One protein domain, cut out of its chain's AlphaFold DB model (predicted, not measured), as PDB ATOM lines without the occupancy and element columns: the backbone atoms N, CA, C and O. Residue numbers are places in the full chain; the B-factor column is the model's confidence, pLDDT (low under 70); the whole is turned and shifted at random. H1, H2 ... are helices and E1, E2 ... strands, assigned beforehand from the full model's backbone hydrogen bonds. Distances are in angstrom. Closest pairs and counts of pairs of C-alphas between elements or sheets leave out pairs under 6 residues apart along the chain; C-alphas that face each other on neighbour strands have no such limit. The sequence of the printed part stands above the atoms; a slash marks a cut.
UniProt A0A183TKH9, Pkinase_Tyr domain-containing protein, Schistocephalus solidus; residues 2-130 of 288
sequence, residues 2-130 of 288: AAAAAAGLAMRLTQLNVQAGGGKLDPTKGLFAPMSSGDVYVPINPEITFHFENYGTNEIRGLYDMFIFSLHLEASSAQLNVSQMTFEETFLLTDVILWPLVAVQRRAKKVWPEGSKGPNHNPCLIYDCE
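AT A GLANCE: This is residues 2 to 130 of the 288 residues of the protein "Pkinase_Tyr domain-containing protein" of Schistocephalus solidus (UniProt A0A183TKH9). Look for two small lobes with no contact between their named elements: in one, the three-stranded sheet E3 E4 E5 has H3 at one end; in the other, the long helix H1 packs on the hairpin E1 and E2, mostly on E1, with short H2 beside it. The printed part has 129 residues, 27 in helices and 30 in strands, under half in named elements; the class is mixed, in the order H1 H2 E1 E2 E3 H3 E4 E5. Both sheets are antiparallel. The whole is only just loose, close to compact, with a radius of gyration of the C-alphas of 16.9 A and spans of 41 by 39 by 36 A.

IN THESE COORDINATES: Find E3 at residues 66 to 71, E4 at 91 to 98, 19.2 A long, and E5 at 102 to 106, ending at C-alpha 106 (37.439, 35.981, -9.964). H3 is residues 87 to 90. From C-alpha 2 at (41.106, 29.888, -29.692), H1 runs 26.9 A to residue 20. H2 is residues 33 to 36, E1 40 to 45 and E2 48 to 52.

HOW THE PARTS SIT: Start at inner strand E4, which bends by 59 degrees at residue 94. Towards E3, N 68 and O 95 are 2.8 A apart; in its hairpin with E5, N 96 and O 105 are 3.0 A apart. H3 only grazes this sheet. H1 and E3 are apart. In hairpin E1 and E2, N 42 and O 50 are 2.8 A apart. The closest C-alphas of H1 and E1, Leu 9 and Val 42, are 5.8 A apart. H1 touches H2 with residues 13 to 17 alone, closest at the C-alphas of Leu 16 and Pro 34, 6.5 A. Every O i to N i+4 pair in H1 is within hydrogen-bond range; H2 and H3 are too short for one.

THE WHOLE: The C-alphas of Asn 58 and Gln 79, the farthest apart, are 46.7 A apart. The printed part has no cut. The links H1 to H2, E2 to E3 and E3 to H3 are long. The mean pLDDT of the printed part is 74.2; residues 54 to 64 and 119 to 130 are among those under 70.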
ATOM      1  N   ALA A   2      40.528  29.901 -31.046       57.91
ATOM      2  CA  ALA A   2      41.106  29.888 -29.692       57.91
ATOM      3  C   ALA A   2      41.139  28.495 -29.026       57.91
ATOM      4  O   ALA A   2      42.174  28.091 -28.509       57.91
ATOM      5  N   ALA A   3      40.050  27.721 -29.112       62.84
ATOM      6  CA  ALA A   3      40.008  26.358 -28.568       62.84
ATOM      7  C   ALA A   3      40.984  25.400 -29.278       62.84
ATOM      8  O   ALA A   3      41.665  24.615 -28.624       62.84
ATOM      9  N   ALA A   4      41.100  25.504 -30.607       68.25
ATOM     10  CA  ALA A   4      42.045  24.709 -31.391       68.25
ATOM     11  C   ALA A   4      43.501  25.078 -31.057       68.25
ATOM     12  O   ALA A   4      44.324  24.189 -30.875       68.25
ATOM     13  N   ALA A   5      43.799  26.371 -30.898       68.50
ATOM     14  CA  ALA A   5      45.116  26.854 -30.489       68.50
ATOM     15  C   ALA A   5      45.498  26.374 -29.078       68.50
ATOM     16  O   ALA A   5      46.613  25.900 -28.870       68.50
ATOM     17  N   ALA A   6      44.562  26.428 -28.124       70.62
ATOM     18  CA  ALA A   6      44.780  25.950 -26.760       70.62
ATOM     19  C   ALA A   6      45.001  24.430 -26.703       70.62
ATOM     20  O   ALA A   6      45.937  23.963 -26.053       70.62
ATOM     21  N   ALA A   7      44.175  23.657 -27.417       78.31
ATOM     22  CA  ALA A   7      44.330  22.208 -27.514       78.31
ATOM     23  C   ALA A   7      45.664  21.830 -28.178       78.31
ATOM     24  O   ALA A   7      46.402  20.996 -27.652       78.31
ATOM     25  N   GLY A   8      46.015  22.496 -29.282       83.00
ATOM     26  CA  GLY A   8      47.290  22.294 -29.962       83.00
ATOM     27  C   GLY A   8      48.489  22.619 -29.070       83.00
ATOM     28  O   GLY A   8      49.445  21.844 -29.033       83.00
ATOM     29  N   LEU A   9      48.430  23.708 -28.295       84.38
ATOM     30  CA  LEU A   9      49.490  24.073 -27.353       84.38
ATOM     31  C   LEU A   9      49.656  23.004 -26.270       84.38
ATOM     32  O   LEU A   9      50.772  22.550 -26.028       84.38
ATOM     33  N   ALA A  10      48.561  22.548 -25.656       83.38
ATOM     34  CA  ALA A  10      48.610  21.506 -24.632       83.38
ATOM     35  C   ALA A  10      49.227  20.199 -25.167       83.38
ATOM     36  O   ALA A  10      50.086  19.598 -24.512       83.38
ATOM     37  N   MET A  11      48.849  19.788 -26.384       88.44
ATOM     38  CA  MET A  11      49.440  18.623 -27.052       88.44
ATOM     39  C   MET A  11      50.936  18.816 -27.307       88.44
ATOM     40  O   MET A  11      51.740  17.935 -26.991       88.44
ATOM     41  N   ARG A  12      51.328  19.984 -27.826       89.81
ATOM     42  CA  ARG A  12      52.725  20.297 -28.135       89.81
ATOM     43  C   ARG A  12      53.606  20.310 -26.887       89.81
ATOM     44  O   ARG A  12      54.685  19.722 -26.896       89.81
ATOM     45  N   LEU A  13      53.138  20.915 -25.800       88.06
ATOM     46  CA  LEU A  13      53.851  20.932 -24.521       88.06
ATOM     47  C   LEU A  13      53.990  19.533 -23.922       88.06
ATOM     48  O   LEU A  13      55.054  19.179 -23.417       88.06
ATOM     49  N   THR A  14      52.951  18.704 -24.027       88.81
ATOM     50  CA  THR A  14      53.021  17.303 -23.591       88.81
ATOM     51  C   THR A  14      54.094  16.546 -24.373       88.81
ATOM     52  O   THR A  14      54.937  15.882 -23.774       88.81
ATOM     53  N   GLN A  15      54.124  16.704 -25.700       91.25
ATOM     54  CA  GLN A  15      55.127  16.076 -26.560       91.25
ATOM     55  C   GLN A  15      56.557  16.472 -26.164       91.25
ATOM     56  O   GLN A  15      57.421  15.603 -26.041       91.25
ATOM     57  N   LEU A  16      56.806  17.765 -25.941       90.19
ATOM     58  CA  LEU A  16      58.125  18.270 -25.555       90.19
ATOM     59  C   LEU A  16      58.578  17.720 -24.194       90.19
ATOM     60  O   LEU A  16      59.733  17.319 -24.051       90.19
ATOM     61  N   ASN A  17      57.675  17.621 -23.214       88.06
ATOM     62  CA  ASN A  17      58.000  17.027 -21.913       88.06
ATOM     63  C   ASN A  17      58.329  15.530 -22.011       88.06
ATOM     64  O   ASN A  17      59.282  15.076 -21.381       88.06
ATOM     65  N   VAL A  18      57.582  14.765 -22.816       90.44
ATOM     66  CA  VAL A  18      57.862  13.335 -23.043       90.44
ATOM     67  C   VAL A  18      59.231  13.142 -23.692       90.44
ATOM     68  O   VAL A  18      59.985  12.259 -23.284       90.44
ATOM     69  N   GLN A  19      59.573  13.967 -24.685       89.75
ATOM     70  CA  GLN A  19      60.879  13.912 -25.343       89.75
ATOM     71  C   GLN A  19      62.016  14.232 -24.367       89.75
ATOM     72  O   GLN A  19      62.995  13.490 -24.307       89.75
ATOM     73  N   ALA A  20      61.861  15.281 -23.555       84.94
ATOM     74  CA  ALA A  20      62.850  15.664 -22.551       84.94
ATOM     75  C   ALA A  20      63.060  14.587 -21.468       84.94
ATOM     76  O   ALA A  20      64.164  14.449 -20.948       84.94
ATOM     77  N   GLY A  21      62.024  13.809 -21.141       83.31
ATOM     78  CA  GLY A  21      62.084  12.693 -20.192       83.31
ATOM     79  C   GLY A  21      62.464  11.339 -20.806       83.31
ATOM     80  O   GLY A  21      62.223  10.302 -20.187       83.31
ATOM     81  N   GLY A  22      63.007  11.309 -22.030       86.12
ATOM     82  CA  GLY A  22      63.446  10.066 -22.677       86.12
ATOM     83  C   GLY A  22      62.299   9.110 -23.028       86.12
ATOM     84  O   GLY A  22      62.462   7.893 -22.969       86.12
ATOM     85  N   GLY A  23      61.123   9.649 -23.359       85.38
ATOM     86  CA  GLY A  23      59.922   8.877 -23.697       85.38
ATOM     87  C   GLY A  23      58.958   8.658 -22.528       85.38
ATOM     88  O   GLY A  23      57.930   8.007 -22.708       85.38
ATOM     89  N   LYS A  24      59.246   9.207 -21.343       82.25
ATOM     90  CA  LYS A  24      58.353   9.177 -20.177       82.25
ATOM     91  C   LYS A  24      58.107  10.585 -19.651       82.25
ATOM     92  O   LYS A  24      58.964  11.453 -19.755       82.25
ATOM     93  N   LEU A  25      56.924  10.799 -19.081       81.62
ATOM     94  CA  LEU A  25      56.624  12.037 -18.370       81.62
ATOM     95  C   LEU A  25      57.336  12.028 -17.019       81.62
ATOM     96  O   LEU A  25      57.186  11.088 -16.240       81.62
ATOM     97  N   ASP A  26      58.097  13.084 -16.754       78.69
ATOM     98  CA  ASP A  26      58.707  13.328 -15.454       78.69
ATOM     99  C   ASP A  26      57.644  13.921 -14.509       78.69
ATOM    100  O   ASP A  26      57.192  15.045 -14.741       78.69
ATOM    101  N   PRO A  27      57.224  13.202 -13.450       77.00
ATOM    102  CA  PRO A  27      56.166  13.666 -12.552       77.00
ATOM    103  C   PRO A  27      56.583  14.884 -11.717       77.00
ATOM    104  O   PRO A  27      55.734  15.506 -11.080       77.00
ATOM    105  N   THR A  28      57.874  15.227 -11.703       75.12
ATOM    106  CA  THR A  28      58.398  16.388 -10.978       75.12
ATOM    107  C   THR A  28      58.360  17.674 -11.803       75.12
ATOM    108  O   THR A  28      58.518  18.759 -11.244       75.12
ATOM    109  N   LYS A  29      58.101  17.586 -13.116       72.69
ATOM    110  CA  LYS A  29      58.050  18.738 -14.024       72.69
ATOM    111  C   LYS A  29      56.618  19.060 -14.438       72.69
ATOM    112  O   LYS A  29      55.838  18.191 -14.812       72.69
ATOM    113  N   GLY A  30      56.270  20.345 -14.381       76.12
ATOM    114  CA  GLY A  30      54.967  20.829 -14.833       76.12
ATOM    115  C   GLY A  30      54.847  20.829 -16.360       76.12
ATOM    116  O   GLY A  30      55.837  21.014 -17.063       76.12
ATOM    117  N   LEU A  31      53.616  20.727 -16.873       80.69
ATOM    118  CA  LEU A  31      53.310  20.726 -18.315       80.69
ATOM    119  C   LEU A  31      53.976  21.884 -19.082       80.69
ATOM    120  O   LEU A  31      54.384  21.728 -20.227       80.69
ATOM    121  N   PHE A  32      54.114  23.042 -18.448       82.81
ATOM    122  CA  PHE A  32      54.634  24.252 -19.079       82.81
ATOM    123  C   PHE A  32      56.155  24.431 -18.983       82.81
ATOM    124  O   PHE A  32      56.675  25.424 -19.481       82.81
ATOM    125  N   ALA A  33      56.882  23.477 -18.391       79.88
ATOM    126  CA  ALA A  33      58.342  23.524 -18.293       79.88
ATOM    127  C   ALA A  33      59.081  23.764 -19.635       79.88
ATOM    128  O   ALA A  33      60.102  24.446 -19.627       79.88
ATOM    129  N   PRO A  34      58.597  23.294 -20.804       84.25
ATOM    130  CA  PRO A  34      59.251  23.604 -22.075       84.25
ATOM    131  C   PRO A  34      59.220  25.094 -22.445       84.25
ATOM    132  O   PRO A  34      60.143  25.573 -23.098       84.25
ATOM    133  N   MET A  35      58.202  25.843 -22.001       78.69
ATOM    134  CA  MET A  35      58.084  27.278 -22.299       78.69
ATOM    135  C   MET A  35      59.088  28.126 -21.519       78.69
ATOM    136  O   MET A  35      59.455  29.200 -21.975       78.69
ATOM    137  N   SER A  36      59.575  27.649 -20.369       72.31
ATOM    138  CA  SER A  36      60.604  28.378 -19.616       72.31
ATOM    139  C   SER A  36      61.994  28.259 -20.242       72.31
ATOM    140  O   SER A  36      62.870  29.060 -19.939       72.31
ATOM    141  N   SER A  37      62.216  27.259 -21.103       71.50
ATOM    142  CA  SER A  37      63.501  27.056 -21.785       71.50
ATOM    143  C   SER A  37      63.623  27.783 -23.126       71.50
ATOM    144  O   SER A  37      64.723  27.856 -23.665       71.50
ATOM    145  N   GLY A  38      62.523  28.313 -23.668       74.81
ATOM    146  CA  GLY A  38      62.507  29.017 -24.947       74.81
ATOM    147  C   GLY A  38      61.135  28.992 -25.614       74.81
ATOM    148  O   GLY A  38      60.169  28.453 -25.070       74.81
ATOM    149  N   ASP A  39      61.071  29.574 -26.806       82.62
ATOM    150  CA  ASP A  39      59.828  29.724 -27.553       82.62
ATOM    151  C   ASP A  39      59.230  28.385 -27.992       82.62
ATOM    152  O   ASP A  39      59.930  27.449 -28.392       82.62
ATOM    153  N   VAL A  40      57.899  28.316 -27.981       85.31
ATOM    154  CA  VAL A  40      57.150  27.130 -28.396       85.31
ATOM    155  C   VAL A  40      56.331  27.437 -29.639       85.31
ATOM    156  O   VAL A  40      55.427  28.268 -29.637       85.31
ATOM    157  N   TYR A  41      56.616  26.691 -30.700       86.75
ATOM    158  CA  TYR A  41      55.869  26.736 -31.949       86.75
ATOM    159  C   TYR A  41      54.849  25.600 -31.982       86.75
ATOM    160  O   TYR A  41      55.191  24.424 -31.793       86.75
ATOM    161  N   VAL A  42      53.592  25.964 -32.219       87.94
ATOM    162  CA  VAL A  42      52.438  25.067 -32.219       87.94
ATOM    163  C   VAL A  42      51.798  25.082 -33.608       87.94
ATOM    164  O   VAL A  42      51.024  25.994 -33.917       87.94
ATOM    165  N   PRO A  43      52.102  24.092 -34.460       83.69
ATOM    166  CA  PRO A  43      51.436  23.955 -35.746       83.69
ATOM    167  C   PRO A  43      50.005  23.462 -35.511       83.69
ATOM    168  O   PRO A  43      49.799  22.384 -34.957       83.69
ATOM    169  N   ILE A  44      49.010  24.259 -35.901       79.94
ATOM    170  CA  ILE A  44      47.589  23.884 -35.793       79.94
ATOM    171  C   ILE A  44      47.102  23.267 -37.100       79.94
ATOM    172  O   ILE A  44      46.338  22.305 -37.090       79.94
ATOM    173  N   ASN A  45      47.574  23.791 -38.228       80.44
ATOM    174  CA  ASN A  45      47.424  23.195 -39.550       80.44
ATOM    175  C   ASN A  45      48.669  23.554 -40.402       80.44
ATOM    176  O   ASN A  45      49.526  24.299 -39.922       80.44
ATOM    177  N   PRO A  46      48.804  23.043 -41.640       77.88
ATOM    178  CA  PRO A  46      49.977  23.309 -42.480       77.88
ATOM    179  C   PRO A  46      50.251  24.794 -42.776       77.88
ATOM    180  O   PRO A  46      51.379  25.139 -43.110       77.88
ATOM    181  N   GLU A  47      49.249  25.666 -42.647       76.69
ATOM    182  CA  GLU A  47      49.343  27.094 -42.982       76.69
ATOM    183  C   GLU A  47      49.438  28.005 -41.746       76.69
ATOM    184  O   GLU A  47      49.807  29.171 -41.861       76.69
ATOM    185  N   ILE A  48      49.111  27.496 -40.554       78.38
ATOM    186  CA  ILE A  48      48.985  28.279 -39.324       78.38
ATOM    187  C   ILE A  48      49.793  27.613 -38.215       78.38
ATOM    188  O   ILE A  48      49.404  26.591 -37.639       78.38
ATOM    189  N   THR A  49      50.898  28.268 -37.867       81.62
ATOM    190  CA  THR A  49      51.708  27.952 -36.691       81.62
ATOM    191  C   THR A  49      51.622  29.106 -35.710       81.62
ATOM    192  O   THR A  49      51.968  30.237 -36.040       81.62
ATOM    193  N   PHE A  50      51.154  28.821 -34.498       79.38
ATOM    194  CA  PHE A  50      51.177  29.791 -33.411       79.38
ATOM    195  C   PHE A  50      52.551  29.781 -32.757       79.38
ATOM    196  O   PHE A  50      53.102  28.718 -32.467       79.38
ATOM    197  N   HIS A  51      53.085  30.968 -32.517       81.88
ATOM    198  CA  HIS A  51      54.363  31.174 -31.858       81.88
ATOM    199  C   HIS A  51      54.100  31.738 -30.467       81.88
ATOM    200  O   HIS A  51      53.461  32.776 -30.316       81.88
ATOM    201  N   PHE A  52      54.532  30.995 -29.454       76.12
ATOM    202  CA  PHE A  52      54.452  31.390 -28.057       76.12
ATOM    203  C   PHE A  52      55.860  31.742 -27.590       76.12
ATOM    204  O   PHE A  52      56.691  30.850 -27.416       76.12
ATOM    205  N   GLU A  53      56.121  33.037 -27.441       70.50
ATOM    206  CA  GLU A  53      57.421  33.565 -27.030       70.50
ATOM    207  C   GLU A  53      57.577  33.562 -25.506       70.50
ATOM    208  O   GLU A  53      56.629  33.852 -24.766       70.50
ATOM    209  N   ASN A  54      58.786  33.248 -25.037       67.06
ATOM    210  CA  ASN A  54      59.156  33.416 -23.634       67.06
ATOM    211  C   ASN A  54      59.612  34.867 -23.398       67.06
ATOM    212  O   ASN A  54      60.791  35.192 -23.543       67.06
ATOM    213  N   TYR A  55      58.668  35.756 -23.082       62.09
ATOM    214  CA  TYR A  55      58.974  37.163 -22.811       62.09
ATOM    215  C   TYR A  55      59.680  37.353 -21.465       62.09
ATOM    216  O   TYR A  55      59.336  36.733 -20.459       62.09
ATOM    217  N   GLY A  56      60.626  38.297 -21.437       56.53
ATOM    218  CA  GLY A  56      61.156  38.835 -20.190       56.53
ATOM    219  C   GLY A  56      60.047  39.483 -19.357       56.53
ATOM    220  O   GLY A  56      59.065  40.003 -19.885       56.53
ATOM    221  N   THR A  57      60.231  39.488 -18.043       55.22
ATOM    222  CA  THR A  57      59.235  39.815 -17.004       55.22
ATOM    223  C   THR A  57      58.608  41.216 -17.083       55.22
ATOM    224  O   THR A  57      57.679  41.506 -16.336       55.22
ATOM    225  N   ASN A  58      59.058  42.070 -18.010       46.62
ATOM    226  CA  ASN A  58      58.686  43.482 -18.106       46.62
ATOM    227  C   ASN A  58      57.994  43.900 -19.418       46.62
ATOM    228  O   ASN A  58      57.679  45.080 -19.568       46.62
ATOM    229  N   GLU A  59      57.712  42.987 -20.352       49.25
ATOM    230  CA  GLU A  59      56.983  43.325 -21.585       49.25
ATOM    231  C   GLU A  59      55.697  42.504 -21.714       49.25
ATOM    232  O   GLU A  59      55.697  41.338 -22.093       49.25
ATOM    233  N   ILE A  60      54.563  43.135 -21.397       51.41
ATOM    234  CA  ILE A  60      53.235  42.531 -21.531       51.41
ATOM    235  C   ILE A  60      52.558  43.103 -22.781       51.41
ATOM    236  O   ILE A  60      52.117  44.253 -22.786       51.41
ATOM    237  N   ARG A  61      52.398  42.287 -23.828       52.19
ATOM    238  CA  ARG A  61      51.486  42.578 -24.950       52.19
ATOM    239  C   ARG A  61      50.327  41.585 -24.959       52.19
ATOM    240  O   ARG A  61      50.331  40.606 -25.693       52.19
ATOM    241  N   GLY A  62      49.311  41.847 -24.140       56.72
ATOM    242  CA  GLY A  62      47.988  41.246 -24.329       56.72
ATOM    243  C   GLY A  62      47.177  42.137 -25.266       56.72
ATOM    244  O   GLY A  62      47.067  43.324 -24.994       56.72
ATOM    245  N   LEU A  63      46.646  41.608 -26.370       52.78
ATOM    246  CA  LEU A  63      45.760  42.352 -27.288       52.78
ATOM    247  C   LEU A  63      44.273  41.989 -27.107       52.78
ATOM    248  O   LEU A  63      43.435  42.498 -27.843       52.78
ATOM    249  N   TYR A  64      43.937  41.118 -26.148       62.00
ATOM    250  CA  TYR A  64      42.588  40.563 -26.001       62.00
ATOM    251  C   TYR A  64      42.210  40.320 -24.539       62.00
ATOM    252  O   TYR A  64      43.063  39.963 -23.722       62.00
ATOM    253  N   ASP A  65      40.913  40.439 -24.255       71.56
ATOM    254  CA  ASP A  65      40.305  39.994 -23.004       71.56
ATOM    255  C   ASP A  65      40.282  38.458 -22.945       71.56
ATOM    256  O   ASP A  65      39.930  37.788 -23.922       71.56
ATOM    257  N   MET A  66      40.634  37.880 -21.795       75.69
ATOM    258  CA  MET A  66      40.549  36.439 -21.558       75.69
ATOM    259  C   MET A  66      39.393  36.114 -20.615       75.69
ATOM    260  O   MET A  66      39.348  36.579 -19.476       75.69
ATOM    261  N   PHE A  67      38.493  35.248 -21.075       81.31
ATOM    262  CA  PHE A  67      37.386  34.707 -20.292       81.31
ATOM    263  C   PHE A  67      37.656  33.230 -20.000       81.31
ATOM    264  O   PHE A  67      37.824  32.427 -20.919       81.31
ATOM    265  N   ILE A  68      37.728  32.873 -18.719       82.69
ATOM    266  CA  ILE A  68      38.030  31.518 -18.256       82.69
ATOM    267  C   ILE A  68      36.751  30.898 -17.713       82.69
ATOM    268  O   ILE A  68      36.151  31.407 -16.766       82.69
ATOM    269  N   PHE A  69      36.368  29.765 -18.293       85.00
ATOM    270  CA  PHE A  69      35.183  29.014 -17.903       85.00
ATOM    271  C   PHE A  69      35.569  27.703 -17.196       85.00
ATOM    272  O   PHE A  69      36.599  27.088 -17.496       85.00
ATOM    273  N   SER A  70      34.740  27.255 -16.256       85.31
ATOM    274  CA  SER A  70      34.753  25.897 -15.700       85.31
ATOM    275  C   SER A  70      33.464  25.169 -16.039       85.31
ATOM    276  O   SER A  70      32.517  25.789 -16.501       85.31
ATOM    277  N   LEU A  71      33.403  23.864 -15.777       84.50
ATOM    278  CA  LEU A  71      32.134  23.149 -15.864       84.50
ATOM    279  C   LEU A  71      31.205  23.581 -14.725       84.50
ATOM    280  O   LEU A  71      31.676  23.880 -13.622       84.50
ATOM    281  N   HIS A  72      29.903  23.606 -14.995       83.19
ATOM    282  CA  HIS A  72      28.885  23.713 -13.955       83.19
ATOM    283  C   HIS A  72      28.898  22.453 -13.076       83.19
ATOM    284  O   HIS A  72      29.310  21.380 -13.523       83.19
ATOM    285  N   LEU A  73      28.453  22.560 -11.819       76.50
ATOM    286  CA  LEU A  73      28.502  21.435 -10.873       76.50
ATOM    287  C   LEU A  73      27.709  20.225 -11.389       76.50
ATOM    288  O   LEU A  73      28.171  19.091 -11.288       76.50
ATOM    289  N   GLU A  74      26.564  20.479 -12.011       77.06
ATOM    290  CA  GLU A  74      25.699  19.450 -12.593       77.06
ATOM    291  C   GLU A  74      26.377  18.741 -13.771       77.06
ATOM    292  O   GLU A  74      26.413  17.513 -13.807       77.06
ATOM    293  N   ALA A  75      27.015  19.502 -14.669       75.06
ATOM    294  CA  ALA A  75      27.788  18.975 -15.797       75.06
ATOM    295  C   ALA A  75      29.096  18.281 -15.369       75.06
ATOM    296  O   ALA A  75      29.651  17.470 -16.106       75.06
ATOM    297  N   SER A  76      29.607  18.598 -14.176       71.56
ATOM    298  CA  SER A  76      30.802  17.974 -13.594       71.56
ATOM    299  C   SER A  76      30.521  16.621 -12.920       71.56
ATOM    300  O   SER A  76      31.462  15.927 -12.525       71.56
ATOM    301  N   SER A  77      29.240  16.264 -12.774       71.12
ATOM    302  CA  SER A  77      28.781  14.995 -12.212       71.12
ATOM    303  C   SER A  77      28.567  13.952 -13.316       71.12
ATOM    304  O   SER A  77      28.042  14.259 -14.382       71.12
ATOM    305  N   ALA A  78      28.929  12.694 -13.060       63.19
ATOM    306  CA  ALA A  78      28.852  11.607 -14.046       63.19
ATOM    307  C   ALA A  78      27.416  11.181 -14.440       63.19
ATOM    308  O   ALA A  78      27.240  10.232 -15.199       63.19
ATOM    309  N   GLN A  79      26.383  11.828 -13.893       64.88
ATOM    310  CA  GLN A  79      24.990  11.368 -13.966       64.88
ATOM    311  C   GLN A  79      24.170  12.010 -15.098       64.88
ATOM    312  O   GLN A  79      23.046  11.574 -15.342       64.88
ATOM    313  N   LEU A  80      24.704  13.010 -15.809       67.94
ATOM    314  CA  LEU A  80      23.972  13.784 -16.819       67.94
ATOM    315  C   LEU A  80      24.658  13.766 -18.191       67.94
ATOM    316  O   LEU A  80      25.883  13.786 -18.307       67.94
ATOM    317  N   ASN A  81      23.850  13.742 -19.256       72.69
ATOM    318  CA  ASN A  81      24.343  13.725 -20.629       72.69
ATOM    319  C   ASN A  81      24.700  15.142 -21.108       72.69
ATOM    320  O   ASN A  81      23.843  15.888 -21.579       72.69
ATOM    321  N   VAL A  82      25.990  15.478 -21.036       72.25
ATOM    322  CA  VAL A  82      26.551  16.789 -21.418       72.25
ATOM    323  C   VAL A  82      26.211  17.190 -22.864       72.25
ATOM    324  O   VAL A  82      26.111  18.372 -23.166       72.25
ATOM    325  N   SER A  83      25.971  16.228 -23.766       75.44
ATOM    326  CA  SER A  83      25.644  16.518 -25.175       75.44
ATOM    327  C   SER A  83      24.279  17.185 -25.395       75.44
ATOM    328  O   SER A  83      24.035  17.711 -26.478       75.44
ATOM    329  N   GLN A  84      23.397  17.163 -24.391       80.25
ATOM    330  CA  GLN A  84      22.055  17.754 -24.453       80.25
ATOM    331  C   GLN A  84      21.941  19.073 -23.673       80.25
ATOM    332  O   GLN A  84      20.878  19.688 -23.688       80.25
ATOM    333  N   MET A  85      23.013  19.504 -23.001       80.94
ATOM    334  CA  MET A  85      23.044  20.733 -22.208       80.94
ATOM    335  C   MET A  85      23.389  21.950 -23.068       80.94
ATOM    336  O   MET A  85      24.169  21.871 -24.021       80.94
ATOM    337  N   THR A  86      22.830  23.104 -22.712       83.69
ATOM    338  CA  THR A  86      23.202  24.384 -23.318       83.69
ATOM    339  C   THR A  86      24.547  24.885 -22.782       83.69
ATOM    340  O   THR A  86      25.084  24.383 -21.792       83.69
ATOM    341  N   PHE A  87      25.129  25.891 -23.442       81.50
ATOM    342  CA  PHE A  87      26.432  26.434 -23.052       81.50
ATOM    343  C   PHE A  87      26.436  26.986 -21.617       81.50
ATOM    344  O   PHE A  87      27.377  26.710 -20.882       81.50
ATOM    345  N   GLU A  88      25.392  27.711 -21.208       80.44
ATOM    346  CA  GLU A  88      25.280  28.300 -19.863       80.44
ATOM    347  C   GLU A  88      25.039  27.243 -18.775       80.44
ATOM    348  O   GLU A  88      25.518  27.386 -17.654       80.44
ATOM    349  N   GLU A  89      24.366  26.144 -19.122       80.69
ATOM    350  CA  GLU A  89      24.182  24.987 -18.234       80.69
ATOM    351  C   GLU A  89      25.461  24.144 -18.116       80.69
ATOM    352  O   GLU A  89      25.686  23.472 -17.110       80.69
ATOM    353  N   THR A  90      26.327  24.184 -19.132       81.12
ATOM    354  CA  THR A  90      27.573  23.408 -19.159       81.12
ATOM    355  C   THR A  90      28.736  24.178 -18.549       81.12
ATOM    356  O   THR A  90      29.559  23.591 -17.844       81.12
ATOM    357  N   PHE A  91      28.828  25.483 -18.814       85.06
ATOM    358  CA  PHE A  91      29.992  26.303 -18.513       85.06
ATOM    359  C   PHE A  91      29.655  27.490 -17.614       85.06
ATOM    360  O   PHE A  91      28.806  28.320 -17.919       85.06
ATOM    361  N   LEU A  92      30.422  27.622 -16.536       86.69
ATOM    362  CA  LEU A  92      30.379  28.742 -15.609       86.69
ATOM    363  C   LEU A  92      31.599  29.639 -15.828       86.69
ATOM    364  O   LEU A  92      32.732  29.160 -15.786       86.69
ATOM    365  N   LEU A  93      31.395  30.944 -16.016       87.00
ATOM    366  CA  LEU A  93      32.493  31.912 -16.069       87.00
ATOM    367  C   LEU A  93      33.131  32.051 -14.680       87.00
ATOM    368  O   LEU A  93      32.490  32.531 -13.743       87.00
ATOM    369  N   THR A  94      34.395  31.657 -14.539       88.44
ATOM    370  CA  THR A  94      35.089  31.689 -13.245       88.44
ATOM    371  C   THR A  94      36.006  32.877 -13.101       88.44
ATOM    372  O   THR A  94      36.026  33.480 -12.031       88.44
ATOM    373  N   ASP A  95      36.737  33.242 -14.150       85.06
ATOM    374  CA  ASP A  95      37.734  34.305 -14.085       85.06
ATOM    375  C   ASP A  95      37.738  35.127 -15.380       85.06
ATOM    376  O   ASP A  95      37.541  34.597 -16.475       85.06
ATOM    377  N   VAL A  96      37.959  36.435 -15.244       81.88
ATOM    378  CA  VAL A  96      38.063  37.375 -16.365       81.88
ATOM    379  C   VAL A  96      39.355  38.172 -16.238       81.88
ATOM    380  O   VAL A  96      39.691  38.655 -15.155       81.88
ATOM    381  N   ILE A  97      40.063  38.328 -17.352       76.75
ATOM    382  CA  ILE A  97      41.243  39.181 -17.483       76.75
ATOM    383  C   ILE A  97      40.938  40.178 -18.594       76.75
ATOM    384  O   ILE A  97      40.912  39.803 -19.762       76.75
ATOM    385  N   LEU A  98      40.664  41.425 -18.222       73.69
ATOM    386  CA  LEU A  98      40.377  42.492 -19.178       73.69
ATOM    387  C   LEU A  98      41.664  43.227 -19.558       73.69
ATOM    388  O   LEU A  98      42.584  43.333 -18.742       73.69
ATOM    389  N   TRP A  99      41.718  43.744 -20.781       63.69
ATOM    390  CA  TRP A  99      42.756  44.657 -21.239       63.69
ATOM    391  C   TRP A  99      42.421  46.122 -20.884       63.69
ATOM    392  O   TRP A  99      41.261  46.524 -20.999       63.69
ATOM    393  N   PRO A 100      43.417  46.963 -20.521       57.69
ATOM    394  CA  PRO A 100      44.812  46.621 -20.207       57.69
ATOM    395  C   PRO A 100      44.870  45.723 -18.971       57.69
ATOM    396  O   PRO A 100      43.993  45.842 -18.132       57.69
ATOM    397  N   LEU A 101      45.856  44.815 -18.881       59.50
ATOM    398  CA  LEU A 101      45.951  43.752 -17.861       59.50
ATOM    399  C   LEU A 101      45.869  44.300 -16.421       59.50
ATOM    400  O   LEU A 101      46.871  44.513 -15.743       59.50
ATOM    401  N   VAL A 102      44.645  44.505 -15.942       55.44
ATOM    402  CA  VAL A 102      44.319  44.862 -14.567       55.44
ATOM    403  C   VAL A 102      43.842  43.573 -13.926       55.44
ATOM    404  O   VAL A 102      42.771  43.103 -14.277       55.44
ATOM    405  N   ALA A 103      44.685  42.995 -13.063       66.06
ATOM    406  CA  ALA A 103      44.439  41.895 -12.117       66.06
ATOM    407  C   ALA A 103      43.236  40.951 -12.380       66.06
ATOM    408  O   ALA A 103      42.086  41.374 -12.451       66.06
ATOM    409  N   VAL A 104      43.483  39.634 -12.369       70.25
ATOM    410  CA  VAL A 104      42.446  38.594 -12.544       70.25
ATOM    411  C   VAL A 104      41.213  38.854 -11.666       70.25
ATOM    412  O   VAL A 104      41.298  38.855 -10.436       70.25
ATOM    413  N   GLN A 105      40.047  39.020 -12.296       80.69
ATOM    414  CA  GLN A 105      38.773  39.172 -11.603       80.69
ATOM    415  C   GLN A 105      38.091  37.812 -11.466       80.69
ATOM    416  O   GLN A 105      37.487  37.309 -12.416       80.69
ATOM    417  N   ARG A 106      38.150  37.226 -10.268       81.31
ATOM    418  CA  ARG A 106      37.439  35.981  -9.964       81.31
ATOM    419  C   ARG A 106      35.944  36.249  -9.783       81.31
ATOM    420  O   ARG A 106      35.545  36.981  -8.880       81.31
ATOM    421  N   ARG A 107      35.119  35.631 -10.626       86.81
ATOM    422  CA  ARG A 107      33.647  35.684 -10.597       86.81
ATOM    423  C   ARG A 107      33.026  34.479  -9.901       86.81
ATOM    424  O   ARG A 107      32.024  34.639  -9.215       86.81
ATOM    425  N   ALA A 108      33.640  33.304 -10.019       84.19
ATOM    426  CA  ALA A 108      33.169  32.089  -9.363       84.19
ATOM    427  C   ALA A 108      34.331  31.152  -9.009       84.19
ATOM    428  O   ALA A 108      35.438  31.263  -9.537       84.19
ATOM    429  N   LYS A 109      34.097  30.215  -8.083       83.75
ATOM    430  CA  LYS A 109      35.090  29.195  -7.727       83.75
ATOM    431  C   LYS A 109      35.134  28.124  -8.819       83.75
ATOM    432  O   LYS A 109      34.102  27.553  -9.147       83.75
ATOM    433  N   LYS A 110      36.333  27.811  -9.323       82.69
ATOM    434  CA  LYS A 110      36.535  26.728 -10.296       82.69
ATOM    435  C   LYS A 110      36.062  25.390  -9.732       82.69
ATOM    436  O   LYS A 110      36.544  24.953  -8.684       82.69
ATOM    437  N   VAL A 111      35.157  24.746 -10.463       83.62
ATOM    438  CA  VAL A 111      34.693  23.384 -10.197       83.62
ATOM    439  C   VAL A 111      35.418  22.438 -11.144       83.62
ATOM    440  O   VAL A 111      35.478  22.668 -12.354       83.62
ATOM    441  N   TRP A 112      36.016  21.398 -10.579       82.12
ATOM    442  CA  TRP A 112      36.656  20.339 -11.344       82.12
ATOM    443  C   TRP A 112      35.718  19.129 -11.444       82.12
ATOM    444  O   TRP A 112      34.984  18.870 -10.485       82.12
ATOM    445  N   PRO A 113      35.766  18.372 -12.556       79.06
ATOM    446  CA  PRO A 113      35.021  17.125 -12.704       79.06
ATOM    447  C   PRO A 113      35.228  16.194 -11.511       79.06
ATOM    448  O   PRO A 113      36.359  16.061 -11.026       79.06
ATOM    449  N   GLU A 114      34.138  15.576 -11.053       74.50
ATOM    450  CA  GLU A 114      34.137  14.522 -10.028       74.50
ATOM    451  C   GLU A 114      34.848  14.902  -8.714       74.50
ATOM    452  O   GLU A 114      35.386  14.058  -8.002       74.50
ATOM    453  N   GLY A 115      34.886  16.196  -8.378       72.38
ATOM    454  CA  GLY A 115      35.538  16.673  -7.154       72.38
ATOM    455  C   GLY A 115      37.069  16.582  -7.173       72.38
ATOM    456  O   GLY A 115      37.703  16.681  -6.118       72.38
ATOM    457  N   SER A 116      37.680  16.415  -8.350       78.31
ATOM    458  CA  SER A 116      39.138  16.447  -8.510       78.31
ATOM    459  C   SER A 116      39.726  17.835  -8.184       78.31
ATOM    460  O   SER A 116      39.016  18.804  -7.917       78.31
ATOM    461  N   LYS A 117      41.059  17.952  -8.131       70.69
ATOM    462  CA  LYS A 117      41.751  19.215  -7.789       70.69
ATOM    463  C   LYS A 117      42.532  19.829  -8.953       70.69
ATOM    464  O   LYS A 117      43.241  20.810  -8.755       70.69
ATOM    465  N   GLY A 118      42.339  19.301 -10.163       71.50
ATOM    466  CA  GLY A 118      43.099  19.702 -11.341       71.50
ATOM    467  C   GLY A 118      44.575  19.299 -11.280       71.50
ATOM    468  O   GLY A 118      45.027  18.728 -10.287       71.50
ATOM    469  N   PRO A 119      45.335  19.562 -12.354       65.88
ATOM    470  CA  PRO A 119      46.774  19.341 -12.370       65.88
ATOM    471  C   PRO A 119      47.484  20.301 -11.409       65.88
ATOM    472  O   PRO A 119      47.016  21.415 -11.166       65.88
ATOM    473  N   ASN A 120      48.642  19.879 -10.896       59.97
ATOM    474  CA  ASN A 120      49.472  20.721 -10.039       59.97
ATOM    475  C   ASN A 120      49.805  22.039 -10.753       59.97
ATOM    476  O   ASN A 120      50.265  22.046 -11.898       59.97
ATOM    477  N   HIS A 121      49.559  23.155 -10.072       56.97
ATOM    478  CA  HIS A 121      49.866  24.479 -10.595       56.97
ATOM    479  C   HIS A 121      51.383  24.620 -10.773       56.97
ATOM    480  O   HIS A 121      52.131  24.412  -9.820       56.97
ATOM    481  N   ASN A 122      51.832  24.984 -11.978       51.75
ATOM    482  CA  ASN A 122      53.203  25.439 -12.187       51.75
ATOM    483  C   ASN A 122      53.227  26.963 -11.968       51.75
ATOM    484  O   ASN A 122      52.635  27.682 -12.778       51.75
ATOM    485  N   PRO A 123      53.836  27.467 -10.882       53.28
ATOM    486  CA  PRO A 123      53.770  28.881 -10.521       53.28
ATOM    487  C   PRO A 123      54.465  29.808 -11.531       53.28
ATOM    488  O   PRO A 123      54.168  30.993 -11.533       53.28
ATOM    489  N   CYS A 124      55.329  29.290 -12.412       50.50
ATOM    490  CA  CYS A 124      56.178  30.109 -13.288       50.50
ATOM    491  C   CYS A 124      55.509  30.661 -14.563       50.50
ATOM    492  O   CYS A 124      56.174  31.339 -15.334       50.50
ATOM    493  N   LEU A 125      54.240  30.336 -14.844       49.44
ATOM    494  CA  LEU A 125      53.521  30.871 -16.019       49.44
ATOM    495  C   LEU A 125      52.551  32.009 -15.708       49.44
ATOM    496  O   LEU A 125      52.092  32.713 -16.604       49.44
ATOM    497  N   ILE A 126      52.203  32.163 -14.441       52.44
ATOM    498  CA  ILE A 126      51.682  33.427 -13.954       52.44
ATOM    499  C   ILE A 126      52.946  34.256 -13.739       52.44
ATOM    500  O   ILE A 126      53.919  33.697 -13.237       52.44
ATOM    501  N   TYR A 127      52.945  35.513 -14.201       46.53
ATOM    502  CA  TYR A 127      53.967  36.531 -13.916       46.53
ATOM    503  C   TYR A 127      54.782  36.177 -12.674       46.53
ATOM    504  O   TYR A 127      54.147  35.878 -11.659       46.53
ATOM    505  N   ASP A 128      56.120  36.209 -12.778       42.50
ATOM    506  CA  ASP A 128      57.057  35.799 -11.729       42.50
ATOM    507  C   ASP A 128      56.418  35.857 -10.345       42.50
ATOM    508  O   ASP A 128      56.066  36.926  -9.830       42.50
ATOM    509  N   CYS A 129      56.259  34.688  -9.728       50.31
ATOM    510  CA  CYS A 129      55.948  34.582  -8.313       50.31
ATOM    511  C   CYS A 129      57.142  35.074  -7.463       50.31
ATOM    512  O   CYS A 129      57.542  34.430  -6.501       50.31
ATOM    513  N   GLU A 130      57.649  36.275  -7.723       46.69
ATOM    514  CA  GLU A 130      58.300  37.132  -6.736       46.69
ATOM    515  C   GLU A 130      57.272  38.070  -6.089       46.69
ATOM    516  O   GLU A 130      57.491  39.244  -5.823       46.69
TER     517      GLU A 130